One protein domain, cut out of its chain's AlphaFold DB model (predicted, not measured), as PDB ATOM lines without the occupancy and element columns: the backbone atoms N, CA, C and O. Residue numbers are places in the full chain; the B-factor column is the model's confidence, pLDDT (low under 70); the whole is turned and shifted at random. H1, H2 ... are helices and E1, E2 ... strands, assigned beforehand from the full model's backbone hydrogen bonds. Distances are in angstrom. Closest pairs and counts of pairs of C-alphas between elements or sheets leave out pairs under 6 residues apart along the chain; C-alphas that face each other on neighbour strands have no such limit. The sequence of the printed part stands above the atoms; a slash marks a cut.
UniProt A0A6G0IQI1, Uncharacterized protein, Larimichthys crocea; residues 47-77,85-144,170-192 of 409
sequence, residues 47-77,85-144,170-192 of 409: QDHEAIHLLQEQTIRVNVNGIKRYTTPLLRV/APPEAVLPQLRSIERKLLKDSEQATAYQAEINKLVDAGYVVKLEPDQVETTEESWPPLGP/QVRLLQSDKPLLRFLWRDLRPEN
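Overview. This is residues 47 to 77, 85 to 144 and 170 to 192 of the 409 residues of an uncharacterized protein of Larimichthys crocea (UniProt A0A6G0IQI1). Two loosely joined lobes make this model: at one end a small three-stranded sheet of E1, E2 and E3, which H1 only grazes with its residues 54 to 58, at the other H2 and H3, meeting near their ends as a V. H5 and E4 bridge the space between them, and H4 sits by itself on a loop. The 114 printed residues hold five named helices and four named strands, in the order H1 E1 E2 H2 H3 H4 E3 H5 E4; the sheet, order E1 E2 E3, is mixed. The class is mixed, helices and strands; the whole is loose, with a radius of gyration of the C-alphas of 16.9 A and spans of 49 by 35 by 30 A.

Along the chain. H1, residues 47 to 58, begins at C-alpha 47 (190.388, 252.959, 128.030) and is 16.3 A long. E1 is residues 60 to 64 and E2 residues 67 to 72, 16.0 A. H2, residues 91 to 101, measures 15.3 A and H3, residues 105 to 120, 22.3 A. H4 is residues 129 to 133, E3 171 to 173, H5 178 to 181. E4, residues 183 to 185, ends at C-alpha 185 (196.469, 220.624, 137.741).

Arrangement. E1 and E2 form an antiparallel hairpin, with N 62 and O 69 at 2.8 A. E3 is parallel to E2, with N 172 and O 70 at 2.8 A. H1 only grazes the sheet, with residues 54 to 58. H2 and H3 are close but not clearly touching, C-alphas 101 and 108 being closest at 4.7 A, at a steep tilt of 57 degrees. E4 pairs with no named strand; its closest C-alpha to H2 is that of Leu 184, 6.3 A from Leu 94. H3 and H4 are apart. Every O i to N i+4 pair is within hydrogen-bond range in H1, H2 and H3; H4 has 0 of 1, but 1 of 2 O i to N i+3 pairs, and H5 is too short for an i+4 pair.

Size, cuts and confidence. The C-alphas farthest apart, of His 49 and Glu 191, are 52.7 A apart. Residues 78 to 84 and 145 to 169 are not printed, with gaps of 18.8 A and 20.3 A between C-alphas. Of the links printed whole, none is long. The mean pLDDT of the printed part is 73.9; among the residues under 70 are 85 to 97, 130 to 144 and 187 to 192.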
ATOM      1  N   GLN A  47     190.410 254.328 127.510       71.81
ATOM      2  CA  GLN A  47     190.388 252.959 128.030       71.81
ATOM      3  C   GLN A  47     190.017 252.890 129.517       71.81
ATOM      4  O   GLN A  47     189.277 251.998 129.914       71.81
ATOM      5  N   ASP A  48     190.484 253.834 130.341       73.00
ATOM      6  CA  ASP A  48     190.108 253.882 131.760       73.00
ATOM      7  C   ASP A  48     188.618 254.196 131.929       73.00
ATOM      8  O   ASP A  48     187.952 253.606 132.780       73.00
ATOM      9  N   HIS A  49     188.078 255.112 131.119       78.88
ATOM     10  CA  HIS A  49     186.648 255.420 131.134       78.88
ATOM     11  C   HIS A  49     185.811 254.209 130.712       78.88
ATOM     12  O   HIS A  49     184.844 253.880 131.397       78.88
ATOM     13  N   GLU A  50     186.211 253.516 129.644       81.44
ATOM     14  CA  GLU A  50     185.565 252.278 129.196       81.44
ATOM     15  C   GLU A  50     185.618 251.187 130.276       81.44
ATOM     16  O   GLU A  50     184.603 250.558 130.568       81.44
ATOM     17  N   ALA A  51     186.771 250.995 130.923       80.69
ATOM     18  CA  ALA A  51     186.932 250.014 131.992       80.69
ATOM     19  C   ALA A  51     186.023 250.309 133.195       80.69
ATOM     20  O   ALA A  51     185.408 249.404 133.756       80.69
ATOM     21  N   ILE A  52     185.909 251.579 133.586       82.62
ATOM     22  CA  ILE A  52     185.042 251.994 134.693       82.62
ATOM     23  C   ILE A  52     183.570 251.805 134.340       82.62
ATOM     24  O   ILE A  52     182.821 251.300 135.173       82.62
ATOM     25  N   HIS A  53     183.173 252.160 133.119       85.94
ATOM     26  CA  HIS A  53     181.817 251.941 132.626       85.94
ATOM     27  C   HIS A  53     181.453 250.452 132.664       85.94
ATOM     28  O   HIS A  53     180.446 250.078 133.257       85.94
ATOM     29  N   LEU A  54     182.336 249.592 132.147       86.06
ATOM     30  CA  LEU A  54     182.161 248.140 132.160       86.06
ATOM     31  C   LEU A  54     181.972 247.591 133.584       86.06
ATOM     32  O   LEU A  54     181.071 246.788 133.832       86.06
ATOM     33  N   LEU A  55     182.792 248.045 134.538       88.25
ATOM     34  CA  LEU A  55     182.660 247.649 135.942       88.25
ATOM     35  C   LEU A  55     181.345 248.133 136.553       88.25
ATOM     36  O   LEU A  55     180.714 247.378 137.287       88.25
ATOM     37  N   GLN A  56     180.930 249.367 136.278       86.56
ATOM     38  CA  GLN A  56     179.690 249.926 136.822       86.56
ATOM     39  C   GLN A  56     178.449 249.204 136.292       86.56
ATOM     40  O   GLN A  56     177.516 248.972 137.057       86.56
ATOM     41  N   GLU A  57     178.451 248.826 135.015       90.69
ATOM     42  CA  GLU A  57     177.309 248.175 134.375       90.69
ATOM     43  C   GLU A  57     177.179 246.693 134.726       90.69
ATOM     44  O   GLU A  57     176.072 246.212 134.955       90.69
ATOM     45  N   GLN A  58     178.291 245.953 134.749       90.44
ATOM     46  CA  GLN A  58     178.244 244.486 134.796       90.44
ATOM     47  C   GLN A  58     178.590 243.888 136.164       90.44
ATOM     48  O   GLN A  58     178.455 242.678 136.357       90.44
ATOM     49  N   THR A  59     179.033 244.695 137.134       91.06
ATOM     50  CA  THR A  59     179.308 244.185 138.483       91.06
ATOM     51  C   THR A  59     178.009 243.875 139.218       91.06
ATOM     52  O   THR A  59     177.195 244.757 139.481       91.06
ATOM     53  N   ILE A  60     177.851 242.623 139.642       91.06
ATOM     54  CA  ILE A  60     176.675 242.148 140.381       91.06
ATOM     55  C   ILE A  60     177.060 241.672 141.783       91.06
ATOM     56  O   ILE A  60     178.212 241.336 142.051       91.06
ATOM     57  N   ARG A  61     176.090 241.610 142.703       88.31
ATOM     58  CA  ARG A  61     176.275 240.968 144.015       88.31
ATOM     59  C   ARG A  61     175.629 239.588 144.018       88.31
ATOM     60  O   ARG A  61     174.430 239.472 143.791       88.31
ATOM     61  N   VAL A  62     176.406 238.560 144.335       84.62
ATOM     62  CA  VAL A  62     175.954 237.165 144.435       84.62
ATOM     63  C   VAL A  62     176.041 236.678 145.876       84.62
ATOM     64  O   VAL A  62     176.929 237.081 146.626       84.62
ATOM     65  N   ASN A  63     175.114 235.814 146.283       83.00
ATOM     66  CA  ASN A  63     175.162 235.189 147.600       83.00
ATOM     67  C   ASN A  63     176.035 233.930 147.542       83.00
ATOM     68  O   ASN A  63     175.805 233.052 146.715       83.00
ATOM     69  N   VAL A  64     177.037 233.858 148.414       76.44
ATOM     70  CA  VAL A  64     177.950 232.724 148.541       76.44
ATOM     71  C   VAL A  64     178.020 232.364 150.014       76.44
ATOM     72  O   VAL A  64     178.544 233.141 150.811       76.44
ATOM     73  N   ASN A  65     177.496 231.193 150.376       76.62
ATOM     74  CA  ASN A  65     177.489 230.690 151.754       76.62
ATOM     75  C   ASN A  65     176.909 231.708 152.761       76.62
ATOM     76  O   ASN A  65     177.452 231.906 153.843       76.62
ATOM     77  N   GLY A  66     175.837 232.413 152.378       75.50
ATOM     78  CA  GLY A  66     175.178 233.427 153.212       75.50
ATOM     79  C   GLY A  66     175.811 234.823 153.160       75.50
ATOM     80  O   GLY A  66     175.241 235.766 153.705       75.50
ATOM     81  N   ILE A  67     176.950 234.993 152.481       78.00
ATOM     82  CA  ILE A  67     177.668 236.269 152.367       78.00
ATOM     83  C   ILE A  67     177.464 236.851 150.964       78.00
ATOM     84  O   ILE A  67     177.755 236.204 149.956       78.00
ATOM     85  N   LYS A  68     177.009 238.109 150.880       78.88
ATOM     86  CA  LYS A  68     176.931 238.843 149.607       78.88
ATOM     87  C   LYS A  68     178.337 239.232 149.149       78.88
ATOM     88  O   LYS A  68     178.980 240.066 149.782       78.88
ATOM     89  N   ARG A  69     178.792 238.663 148.036       81.50
ATOM     90  CA  ARG A  69     180.078 238.971 147.398       81.50
ATOM     91  C   ARG A  69     179.870 239.671 146.065       81.50
ATOM     92  O   ARG A  69     178.838 239.481 145.427       81.50
ATOM     93  N   TYR A  70     180.843 240.473 145.651       87.38
ATOM     94  CA  TYR A  70     180.834 241.084 144.325       87.38
ATOM     95  C   TYR A  70     181.339 240.100 143.280       87.38
ATOM     96  O   TYR A  70     182.285 239.354 143.533       87.38
ATOM     97  N   THR A  71     180.726 240.149 142.108       87.19
ATOM     98  CA  THR A  71     181.158 239.452 140.907       87.19
ATOM     99  C   THR A  71     181.362 240.486 139.813       87.19
ATOM    100  O   THR A  71     180.423 241.214 139.498       87.19
ATOM    101  N   THR A  72     182.565 240.563 139.256       88.75
ATOM    102  CA  THR A  72     182.968 241.591 138.285       88.75
ATOM    103  C   THR A  72     183.348 240.962 136.942       88.75
ATOM    104  O   THR A  72     183.856 239.834 136.934       88.75
ATOM    105  N   PRO A  73     183.156 241.669 135.813       87.06
ATOM    106  CA  PRO A  73     183.726 241.260 134.531       87.06
ATOM    107  C   PRO A  73     185.257 241.371 134.537       87.06
ATOM    108  O   PRO A  73     185.836 242.161 135.291       87.06
ATOM    109  N   LEU A  74     185.924 240.626 133.658       81.38
ATOM    110  CA  LEU A  74     187.333 240.824 133.350       81.38
ATOM    111  C   LEU A  74     187.488 242.063 132.461       81.38
ATOM    112  O   LEU A  74     186.891 242.160 131.391       81.38
ATOM    113  N   LEU A  75     188.338 243.001 132.876       80.75
ATOM    114  CA  LEU A  75     188.620 244.198 132.086       80.75
ATOM    115  C   LEU A  75     189.368 243.841 130.798       80.75
ATOM    116  O   LEU A  75     190.462 243.274 130.839       80.75
ATOM    117  N   ARG A  76     188.789 244.208 129.653       72.81
ATOM    118  CA  ARG A  76     189.349 243.966 128.319       72.81
ATOM    119  C   ARG A  76     189.167 245.179 127.433       72.81
ATOM    120  O   ARG A  76     188.202 245.922 127.572       72.81
ATOM    121  N   VAL A  77     190.088 245.346 126.490       70.56
ATOM    122  CA  VAL A  77     189.932 246.339 125.426       70.56
ATOM    123  C   VAL A  77     188.768 245.955 124.516       70.56
ATOM    124  O   VAL A  77     188.544 244.773 124.239       70.56
ATOM    125  N   ALA A  85     193.309 229.123 123.269       64.38
ATOM    126  CA  ALA A  85     194.499 228.279 123.267       64.38
ATOM    127  C   ALA A  85     194.096 226.805 123.407       64.38
ATOM    128  O   ALA A  85     193.211 226.469 124.187       64.38
ATOM    129  N   PRO A  86     194.730 225.894 122.665       66.56
ATOM    130  CA  PRO A  86     194.468 224.476 122.839       66.56
ATOM    131  C   PRO A  86     195.081 223.998 124.181       66.56
ATOM    132  O   PRO A  86     196.051 224.611 124.651       66.56
ATOM    133  N   PRO A  87     194.567 222.931 124.829       65.94
ATOM    134  CA  PRO A  87     195.110 222.413 126.096       65.94
ATOM    135  C   PRO A  87     196.627 222.151 126.060       65.94
ATOM    136  O   PRO A  87     197.334 222.306 127.058       65.94
ATOM    137  N   GLU A  88     197.162 221.820 124.888       66.12
ATOM    138  CA  GLU A  88     198.581 221.601 124.631       66.12
ATOM    139  C   GLU A  88     199.440 222.847 124.889       66.12
ATOM    140  O   GLU A  88     200.613 222.721 125.248       66.12
ATOM    141  N   ALA A  89     198.870 224.051 124.763       62.56
ATOM    142  CA  ALA A  89     199.580 225.312 124.975       62.56
ATOM    143  C   ALA A  89     200.033 225.506 126.433       62.56
ATOM    144  O   ALA A  89     201.015 226.206 126.688       62.56
ATOM    145  N   VAL A  90     199.359 224.862 127.391       61.88
ATOM    146  CA  VAL A  90     199.629 225.005 128.833       61.88
ATOM    147  C   VAL A  90     200.285 223.785 129.478       61.88
ATOM    148  O   VAL A  90     200.805 223.880 130.594       61.88
ATOM    149  N   LEU A  91     200.376 222.659 128.763       65.25
ATOM    150  CA  LEU A  91     201.143 221.486 129.200       65.25
ATOM    151  C   LEU A  91     202.599 221.814 129.592       65.25
ATOM    152  O   LEU A  91     203.071 221.269 130.594       65.25
ATOM    153  N   PRO A  92     203.341 222.706 128.894       61.28
ATOM    154  CA  PRO A  92     204.690 223.080 129.317       61.28
ATOM    155  C   PRO A  92     204.741 223.720 130.711       61.28
ATOM    156  O   PRO A  92     205.706 223.500 131.449       61.28
ATOM    157  N   GLN A  93     203.713 224.488 131.088       60.59
ATOM    158  CA  GLN A  93     203.611 225.106 132.409       60.59
ATOM    159  C   GLN A  93     203.346 224.048 133.485       60.59
ATOM    160  O   GLN A  93     204.065 224.032 134.484       60.59
ATOM    161  N   LEU A  94     202.410 223.120 133.242       68.19
ATOM    162  CA  LEU A  94     202.158 221.978 134.128       68.19
ATOM    163  C   LEU A  94     203.441 221.162 134.347       68.19
ATOM    164  O   LEU A  94     203.889 221.010 135.479       68.19
ATOM    165  N   ARG A  95     204.118 220.754 133.266       69.94
ATOM    166  CA  ARG A  95     205.391 220.005 133.321       69.94
ATOM    167  C   ARG A  95     206.497 220.765 134.061       69.94
ATOM    168  O   ARG A  95     207.422 220.171 134.615       69.94
ATOM    169  N   SER A  96     206.479 222.096 134.024       60.94
ATOM    170  CA  SER A  96     207.416 222.932 134.784       60.94
ATOM    171  C   SER A  96     207.117 222.891 136.281       60.94
ATOM    172  O   SER A  96     208.047 222.753 137.074       60.94
ATOM    173  N   ILE A  97     205.840 222.970 136.663       65.44
ATOM    174  CA  ILE A  97     205.389 222.865 138.055       65.44
ATOM    175  C   ILE A  97     205.685 221.464 138.599       65.44
ATOM    176  O   ILE A  97     206.339 221.352 139.628       65.44
ATOM    177  N   GLU A  98     205.329 220.407 137.870       71.94
ATOM    178  CA  GLU A  98     205.583 219.016 138.272       71.94
ATOM    179  C   GLU A  98     207.066 218.765 138.547       71.94
ATOM    180  O   GLU A  98     207.431 218.273 139.609       71.94
ATOM    181  N   ARG A  99     207.955 219.192 137.640       67.88
ATOM    182  CA  ARG A  99     209.408 219.064 137.841       67.88
ATOM    183  C   ARG A  99     209.930 219.826 139.056       67.88
ATOM    184  O   ARG A  99     210.983 219.455 139.565       67.88
ATOM    185  N   LYS A 100     209.267 220.909 139.473       64.69
ATOM    186  CA  LYS A 100     209.632 221.655 140.686       64.69
ATOM    187  C   LYS A 100     209.164 220.908 141.929       64.69
ATOM    188  O   LYS A 100     209.975 220.662 142.808       64.69
ATOM    189  N   LEU A 101     207.899 220.500 141.956       71.06
ATOM    190  CA  LEU A 101     207.302 219.822 143.106       71.06
ATOM    191  C   LEU A 101     207.913 218.429 143.337       71.06
ATOM    192  O   LEU A 101     208.105 218.031 144.475       71.06
ATOM    193  N   LEU A 102     208.336 217.722 142.284       72.25
ATOM    194  CA  LEU A 102     209.057 216.445 142.416       72.25
ATOM    195  C   LEU A 102     210.426 216.568 143.103       72.25
ATOM    196  O   LEU A 102     210.968 215.562 143.551       72.25
ATOM    197  N   LYS A 103     211.018 217.765 143.148       68.25
ATOM    198  CA  LYS A 103     212.330 217.990 143.774       68.25
ATOM    199  C   LYS A 103     212.242 218.340 145.253       68.25
ATOM    200  O   LYS A 103     213.238 218.199 145.950       68.25
ATOM    201  N   ASP A 104     211.086 218.809 145.706       72.31
ATOM    202  CA  ASP A 104     210.873 219.283 147.068       72.31
ATOM    203  C   ASP A 104     209.523 218.763 147.573       72.31
ATOM    204  O   ASP A 104     208.455 219.290 147.251       72.31
ATOM    205  N   SER A 105     209.590 217.685 148.357       74.00
ATOM    206  CA  SER A 105     208.414 216.998 148.893       74.00
ATOM    207  C   SER A 105     207.626 217.860 149.885       74.00
ATOM    208  O   SER A 105     206.404 217.716 149.980       74.00
ATOM    209  N   GLU A 106     208.288 218.759 150.620       75.31
ATOM    210  CA  GLU A 106     207.605 219.681 151.535       75.31
ATOM    211  C   GLU A 106     206.832 220.728 150.732       75.31
ATOM    212  O   GLU A 106     205.649 220.965 150.986       75.31
ATOM    213  N   GLN A 107     207.456 221.282 149.687       71.12
ATOM    214  CA  GLN A 107     206.807 222.222 148.780       71.12
ATOM    215  C   GLN A 107     205.638 221.581 148.017       71.12
ATOM    216  O   GLN A 107     204.601 222.226 147.848       71.12
ATOM    217  N   ALA A 108     205.770 220.325 147.583       73.81
ATOM    218  CA  ALA A 108     204.683 219.562 146.967       73.81
ATOM    219  C   ALA A 108     203.485 219.414 147.909       73.81
ATOM    220  O   ALA A 108     202.352 219.688 147.514       73.81
ATOM    221  N   THR A 109     203.746 219.057 149.166       75.31
ATOM    222  CA  THR A 109     202.708 218.898 150.191       75.31
ATOM    223  C   THR A 109     202.015 220.228 150.486       75.31
ATOM    224  O   THR A 109     200.786 220.292 150.511       75.31
ATOM    225  N   ALA A 110     202.778 221.315 150.641       76.75
ATOM    226  CA  ALA A 110     202.230 222.652 150.865       76.75
ATOM    227  C   ALA A 110     201.401 223.152 149.670       76.75
ATOM    228  O   ALA A 110     200.315 223.703 149.854       76.75
ATOM    229  N   TYR A 111     201.878 222.928 148.441       78.19
ATOM    230  CA  TYR A 111     201.150 223.267 147.218       78.19
ATOM    231  C   TYR A 111     199.822 222.506 147.127       78.19
ATOM    232  O   TYR A 111     198.779 223.107 146.877       78.19
ATOM    233  N   GLN A 112     199.852 221.197 147.383       81.12
ATOM    234  CA  GLN A 112     198.670 220.341 147.387       81.12
ATOM    235  C   GLN A 112     197.646 220.791 148.436       81.12
ATOM    236  O   GLN A 112     196.458 220.905 148.132       81.12
ATOM    237  N   ALA A 113     198.104 221.077 149.656       80.06
ATOM    238  CA  ALA A 113     197.253 221.560 150.735       80.06
ATOM    239  C   ALA A 113     196.571 222.890 150.377       80.06
ATOM    240  O   ALA A 113     195.378 223.053 150.633       80.06
ATOM    241  N   GLU A 114     197.289 223.820 149.739       81.50
ATOM    242  CA  GLU A 114     196.709 225.106 149.346       81.50
ATOM    243  C   GLU A 114     195.706 224.955 148.192       81.50
ATOM    244  O   GLU A 114     194.648 225.577 148.237       81.50
ATOM    245  N   ILE A 115     195.963 224.091 147.197       81.38
ATOM    246  CA  ILE A 115     194.977 223.812 146.136       81.38
ATOM    247  C   ILE A 115     193.708 223.187 146.718       81.38
ATOM    248  O   ILE A 115     192.613 223.657 146.414       81.38
ATOM    249  N   ASN A 116     193.834 222.190 147.598       83.19
ATOM    250  CA  ASN A 116     192.677 221.571 148.250       83.19
ATOM    251  C   ASN A 116     191.870 222.602 149.046       83.19
ATOM    252  O   ASN A 116     190.658 222.694 148.894       83.19
ATOM    253  N   LYS A 117     192.544 223.471 149.801       82.12
ATOM    254  CA  LYS A 117     191.902 224.570 150.527       82.12
ATOM    255  C   LYS A 117     191.157 225.541 149.603       82.12
ATOM    256  O   LYS A 117     190.101 226.048 149.978       82.12
ATOM    257  N   LEU A 118     191.686 225.824 148.409       81.69
ATOM    258  CA  LEU A 118     190.999 226.652 147.414       81.69
ATOM    259  C   LEU A 118     189.763 225.955 146.831       81.69
ATOM    260  O   LEU A 118     188.756 226.625 146.591       81.69
ATOM    261  N   VAL A 119     189.830 224.636 146.635       83.94
ATOM    262  CA  VAL A 119     188.695 223.811 146.198       83.94
ATOM    263  C   VAL A 119     187.608 223.772 147.274       83.94
ATOM    264  O   VAL A 119     186.459 224.103 146.988       83.94
ATOM    265  N   ASP A 120     187.972 223.492 148.525       82.94
ATOM    266  CA  ASP A 120     187.042 223.429 149.662       82.94
ATOM    267  C   ASP A 120     186.357 224.779 149.922       82.94
ATOM    268  O   ASP A 120     185.169 224.851 150.240       82.94
ATOM    269  N   ALA A 121     187.089 225.881 149.739       78.44
ATOM    270  CA  ALA A 121     186.541 227.231 149.841       78.44
ATOM    271  C   ALA A 121     185.678 227.642 148.626       78.44
ATOM    272  O   ALA A 121     185.077 228.724 148.629       78.44
ATOM    273  N   GLY A 122     185.614 226.810 147.581       79.19
ATOM    274  CA  GLY A 122     184.874 227.073 146.348       79.19
ATOM    275  C   GLY A 122     185.441 228.240 145.536       79.19
ATOM    276  O   GLY A 122     184.678 228.953 144.875       79.19
ATOM    277  N   TYR A 123     186.750 228.487 145.649       77.69
ATOM    278  CA  TYR A 123     187.487 229.437 144.809       77.69
ATOM    279  C   TYR A 123     187.972 228.809 143.512       77.69
ATOM    280  O   TYR A 123     188.078 229.521 142.521       77.69
ATOM    281  N   VAL A 124     188.248 227.507 143.547       83.19
ATOM    282  CA  VAL A 124     188.653 226.702 142.398       83.19
ATOM    283  C   VAL A 124     187.676 225.545 142.265       83.19
ATOM    284  O   VAL A 124     187.296 224.934 143.264       83.19
ATOM    285  N   VAL A 125     187.261 225.240 141.043       84.56
ATOM    286  CA  VAL A 125     186.373 224.118 140.739       84.56
ATOM    287  C   VAL A 125     187.049 223.210 139.726       84.56
ATOM    288  O   VAL A 125     187.585 223.665 138.717       84.56
ATOM    289  N   LYS A 126     187.009 221.905 139.999       84.50
ATOM    290  CA  LYS A 126     187.418 220.891 139.034       84.50
ATOM    291  C   LYS A 126     186.351 220.781 137.947       84.50
ATOM    292  O   LYS A 126     185.176 220.612 138.254       84.50
ATOM    293  N   LEU A 127     186.778 220.900 136.698       81.94
ATOM    294  CA  LEU A 127     185.929 220.776 135.524       81.94
ATOM    295  C   LEU A 127     185.874 219.324 135.056       81.94
ATOM    296  O   LEU A 127     186.895 218.627 135.036       81.94
ATOM    297  N   GLU A 128     184.685 218.911 134.634       78.31
ATOM    298  CA  GLU A 128     184.482 217.651 133.925       78.31
ATOM    299  C   GLU A 128     184.909 217.793 132.447       78.31
ATOM    300  O   GLU A 128     184.877 218.906 131.908       78.31
ATOM    301  N   PRO A 129     185.354 216.713 131.772       70.00
ATOM    302  CA  PRO A 129     185.923 216.787 130.418       70.00
ATOM    303  C   PRO A 129     185.005 217.437 129.368       70.00
ATOM    304  O   PRO A 129     185.470 218.162 128.494       70.00
ATOM    305  N   ASP A 130     183.696 217.241 129.490       69.88
ATOM    306  CA  ASP A 130     182.655 217.840 128.648       69.88
ATOM    307  C   ASP A 130     182.557 219.372 128.804       69.88
ATOM    308  O   ASP A 130     182.242 220.094 127.857       69.88
ATOM    309  N   GLN A 131     182.891 219.906 129.980       68.50
ATOM    310  CA  GLN A 131     182.907 221.348 130.260       68.50
ATOM    311  C   GLN A 131     184.164 222.055 129.731       68.50
ATOM    312  O   GLN A 131     184.242 223.291 129.706       68.50
ATOM    313  N   VAL A 132     185.181 221.287 129.341       65.62
ATOM    314  CA  VAL A 132     186.453 221.814 128.837       65.62
ATOM    315  C   VAL A 132     186.316 222.224 127.375       65.62
ATOM    316  O   VAL A 132     186.758 223.314 127.011       65.62
ATOM    317  N   GLU A 133     185.656 221.394 126.568       63.88
ATOM    318  CA  GLU A 133     185.522 221.561 125.113       63.88
ATOM    319  C   GLU A 133     184.384 222.512 124.701       63.88
ATOM    320  O   GLU A 133     184.322 222.955 123.558       63.88
ATOM    321  N   THR A 134     183.489 222.857 125.626       62.44
ATOM    322  CA  THR A 134     182.231 223.568 125.341       62.44
ATOM    323  C   THR A 134     182.307 225.095 125.407       62.44
ATOM    324  O   THR A 134     181.306 225.758 125.145       62.44
ATOM    325  N   THR A 135     183.450 225.692 125.755       63.28
ATOM    326  CA  THR A 135     183.540 227.152 125.956       63.28
ATOM    327  C   THR A 135     184.230 227.900 124.829       63.28
ATOM    328  O   THR A 135     185.319 227.526 124.406       63.28
ATOM    329  N   GLU A 136     183.633 229.032 124.450       62.38
ATOM    330  CA  GLU A 136     184.091 229.930 123.383       62.38
ATOM    331  C   GLU A 136     185.359 230.738 123.699       62.38
ATOM    332  O   GLU A 136     185.816 231.479 122.840       62.38
ATOM    333  N   GLU A 137     185.926 230.667 124.903       66.19
ATOM    334  CA  GLU A 137     187.193 231.333 125.213       66.19
ATOM    335  C   GLU A 137     187.994 230.543 126.248       66.19
ATOM    336  O   GLU A 137     187.437 229.911 127.148       66.19
ATOM    337  N   SER A 138     189.318 230.574 126.126       65.19
ATOM    338  CA  SER A 138     190.237 229.842 126.977       65.19
ATOM    339  C   SER A 138     191.682 230.369 126.881       65.19
ATOM    340  O   SER A 138     192.166 230.785 125.826       65.19
ATOM    341  N   TRP A 139     192.390 230.318 128.014       64.81
ATOM    342  CA  TRP A 139     193.859 230.325 128.098       64.81
ATOM    343  C   TRP A 139     194.652 231.525 127.537       64.81
ATOM    344  O   TRP A 139     195.467 231.360 126.624       64.81
ATOM    345  N   PRO A 140     194.590 232.706 128.164       51.78
ATOM    346  CA  PRO A 140     195.646 233.683 127.948       51.78
ATOM    347  C   PRO A 140     196.396 234.010 129.254       51.78
ATOM    348  O   PRO A 140     195.785 234.372 130.262       51.78
ATOM    349  N   PRO A 141     197.743 233.960 129.269       44.94
ATOM    350  CA  PRO A 141     198.523 234.554 130.346       44.94
ATOM    351  C   PRO A 141     198.458 236.086 130.218       44.94
ATOM    352  O   PRO A 141     199.379 236.729 129.717       44.94
ATOM    353  N   LEU A 142     197.340 236.685 130.635       47.62
ATOM    354  CA  LEU A 142     197.136 238.136 130.663       47.62
ATOM    355  C   LEU A 142     197.594 238.692 132.012       47.62
ATOM    356  O   LEU A 142     196.793 239.079 132.858       47.62
ATOM    357  N   GLY A 143     198.908 238.719 132.224       48.72
ATOM    358  CA  GLY A 143     199.496 239.538 133.280       48.72
ATOM    359  C   GLY A 143     199.704 240.976 132.788       48.72
ATOM    360  O   GLY A 143     200.059 241.164 131.620       48.72
ATOM    361  N   PRO A 144     199.535 242.009 133.636       46.91
ATOM    362  CA  PRO A 144     200.001 243.346 133.287       46.91
ATOM    363  C   PRO A 144     201.508 243.304 132.999       46.91
ATOM    364  O   PRO A 144     202.255 242.569 133.646       46.91
ATOM    365  N   GLN A 170     188.046 237.863 147.514       71.56
ATOM    366  CA  GLN A 170     186.835 238.583 147.934       71.56
ATOM    367  C   GLN A 170     185.938 238.972 146.756       71.56
ATOM    368  O   GLN A 170     184.725 239.112 146.931       71.56
ATOM    369  N   VAL A 171     186.516 239.097 145.561       77.25
ATOM    370  CA  VAL A 171     185.808 239.446 144.326       77.25
ATOM    371  C   VAL A 171     185.782 238.227 143.414       77.25
ATOM    372  O   VAL A 171     186.809 237.608 143.160       77.25
ATOM    373  N   ARG A 172     184.593 237.849 142.951       81.81
ATOM    374  CA  ARG A 172     184.399 236.740 142.014       81.81
ATOM    375  C   ARG A 172     184.401 237.252 140.577       81.81
ATOM    376  O   ARG A 172     184.142 238.423 140.326       81.81
ATOM    377  N   LEU A 173     184.649 236.354 139.633       84.69
ATOM    378  CA  LEU A 173     184.512 236.643 138.207       84.69
ATOM    379  C   LEU A 173     183.142 236.229 137.690       84.69
ATOM    380  O   LEU A 173     182.567 235.240 138.165       84.69
ATOM    381  N   LEU A 174     182.633 236.988 136.717       84.81
ATOM    382  CA  LEU A 174     181.437 236.609 135.969       84.81
ATOM    383  C   LEU A 174     181.622 235.222 135.355       84.81
ATOM    384  O   LEU A 174     182.717 234.847 134.945       84.81
ATOM    385  N   GLN A 175     180.536 234.448 135.297       82.94
ATOM    386  CA  GLN A 175     180.582 233.067 134.805       82.94
ATOM    387  C   GLN A 175     181.080 232.980 133.357       82.94
ATOM    388  O   GLN A 175     181.780 232.030 133.031       82.94
ATOM    389  N   SER A 176     180.779 233.991 132.533       82.12
ATOM    390  CA  SER A 176     181.277 234.118 131.158       82.12
ATOM    391  C   SER A 176     182.799 234.209 131.071       82.12
ATOM    392  O   SER A 176     183.376 233.747 130.095       82.12
ATOM    393  N   ASP A 177     183.452 234.762 132.097       79.94
ATOM    394  CA  ASP A 177     184.870 235.133 132.046       79.94
ATOM    395  C   ASP A 177     185.765 234.120 132.771       79.94
ATOM    396  O   ASP A 177     186.986 234.112 132.600       79.94
ATOM    397  N   LYS A 178     185.165 233.235 133.575       80.12
ATOM    398  CA  LYS A 178     185.871 232.146 134.256       80.12
ATOM    399  C   LYS A 178     186.677 231.243 133.315       80.12
ATOM    400  O   LYS A 178     187.811 230.935 133.679       80.12
ATOM    401  N   PRO A 179     186.187 230.850 132.119       79.38
ATOM    402  CA  PRO A 179     186.933 229.969 131.217       79.38
ATOM    403  C   PRO A 179     188.346 230.457 130.862       79.38
ATOM    404  O   PRO A 179     189.213 229.657 130.514       79.38
ATOM    405  N   LEU A 180     188.622 231.754 131.005       72.88
ATOM    406  CA  LEU A 180     189.927 232.328 130.684       72.88
ATOM    407  C   LEU A 180     190.959 232.201 131.800       72.88
ATOM    408  O   LEU A 180     192.144 232.368 131.534       72.88
ATOM    409  N   LEU A 181     190.536 231.886 133.025       75.81
ATOM    410  CA  LEU A 181     191.441 231.614 134.144       75.81
ATOM    411  C   LEU A 181     191.654 230.121 134.395       75.81
ATOM    412  O   LEU A 181     192.216 229.743 135.424       75.81
ATOM    413  N   ARG A 182     191.233 229.272 133.453       77.62
ATOM    414  CA  ARG A 182     191.470 227.835 133.541       77.62
ATOM    415  C   ARG A 182     192.959 227.539 133.681       77.62
ATOM    416  O   ARG A 182     193.801 228.187 133.057       77.62
ATOM    417  N   PHE A 183     193.274 226.533 134.488       74.50
ATOM    418  CA  PHE A 183     194.622 225.998 134.623       74.50
ATOM    419  C   PHE A 183     194.612 224.474 134.713       74.50
ATOM    420  O   PHE A 183     193.627 223.858 135.120       74.50
ATOM    421  N   LEU A 184     195.714 223.855 134.286       72.94
ATOM    422  CA  LEU A 184     195.908 222.421 134.455       72.94
ATOM    423  C   LEU A 184     196.495 222.137 135.828       72.94
ATOM    424  O   LEU A 184     197.436 222.804 136.265       72.94
ATOM    425  N   TRP A 185     195.983 221.092 136.460       79.00
ATOM    426  CA  TRP A 185     196.469 220.624 137.741       79.00
ATOM    427  C   TRP A 185     196.514 219.098 137.790       79.00
ATOM    428  O   TRP A 185     195.693 218.414 137.178       79.00
ATOM    429  N   ARG A 186     197.480 218.549 138.525       77.62
ATOM    430  CA  ARG A 186     197.605 217.109 138.748       77.62
ATOM    431  C   ARG A 186     197.954 216.853 140.206       77.62
ATOM    432  O   ARG A 186     198.821 217.525 140.758       77.62
ATOM    433  N   ASP A 187     197.286 215.862 140.782       68.62
ATOM    434  CA  ASP A 187     197.578 215.369 142.123       68.62
ATOM    435  C   ASP A 187     198.905 214.594 142.094       68.62
ATOM    436  O   ASP A 187     199.025 213.579 141.405       68.62
ATOM    437  N   LEU A 188     199.919 215.101 142.795       64.12
ATOM    438  CA  LEU A 188     201.271 214.532 142.837       64.12
ATOM    439  C   LEU A 188     201.459 213.617 144.054       64.12
ATOM    440  O   LEU A 188     202.472 213.704 144.751       64.12
ATOM    441  N   ARG A 189     200.491 212.733 144.335       56.53
ATOM    442  CA  ARG A 189     200.685 211.717 145.384       56.53
ATOM    443  C   ARG A 189     201.882 210.832 145.029       56.53
ATOM    444  O   ARG A 189     202.029 210.482 143.855       56.53
ATOM    445  N   PRO A 190     202.663 210.367 146.024       51.06
ATOM    446  CA  PRO A 190     203.739 209.392 145.810       51.06
ATOM    447  C   PRO A 190     203.284 208.129 145.059       51.06
ATOM    448  O   PRO A 190     204.086 207.439 144.441       51.06
ATOM    449  N   GLU A 191     201.984 207.848 145.118       44.91
ATOM    450  CA  GLU A 191     201.316 206.635 144.640       44.91
ATOM    451  C   GLU A 191     200.831 206.765 143.184       44.91
ATOM    452  O   GLU A 191     200.562 205.763 142.533       44.91
ATOM    453  N   ASN A 192     200.772 207.998 142.661       48.19
ATOM    454  CA  ASN A 192     200.456 208.323 141.266       48.19
ATOM    455  C   ASN A 192     201.508 209.293 140.689       48.19
ATOM    456  O   ASN A 192     201.173 210.412 140.286       48.19
TER     457      ASN A 192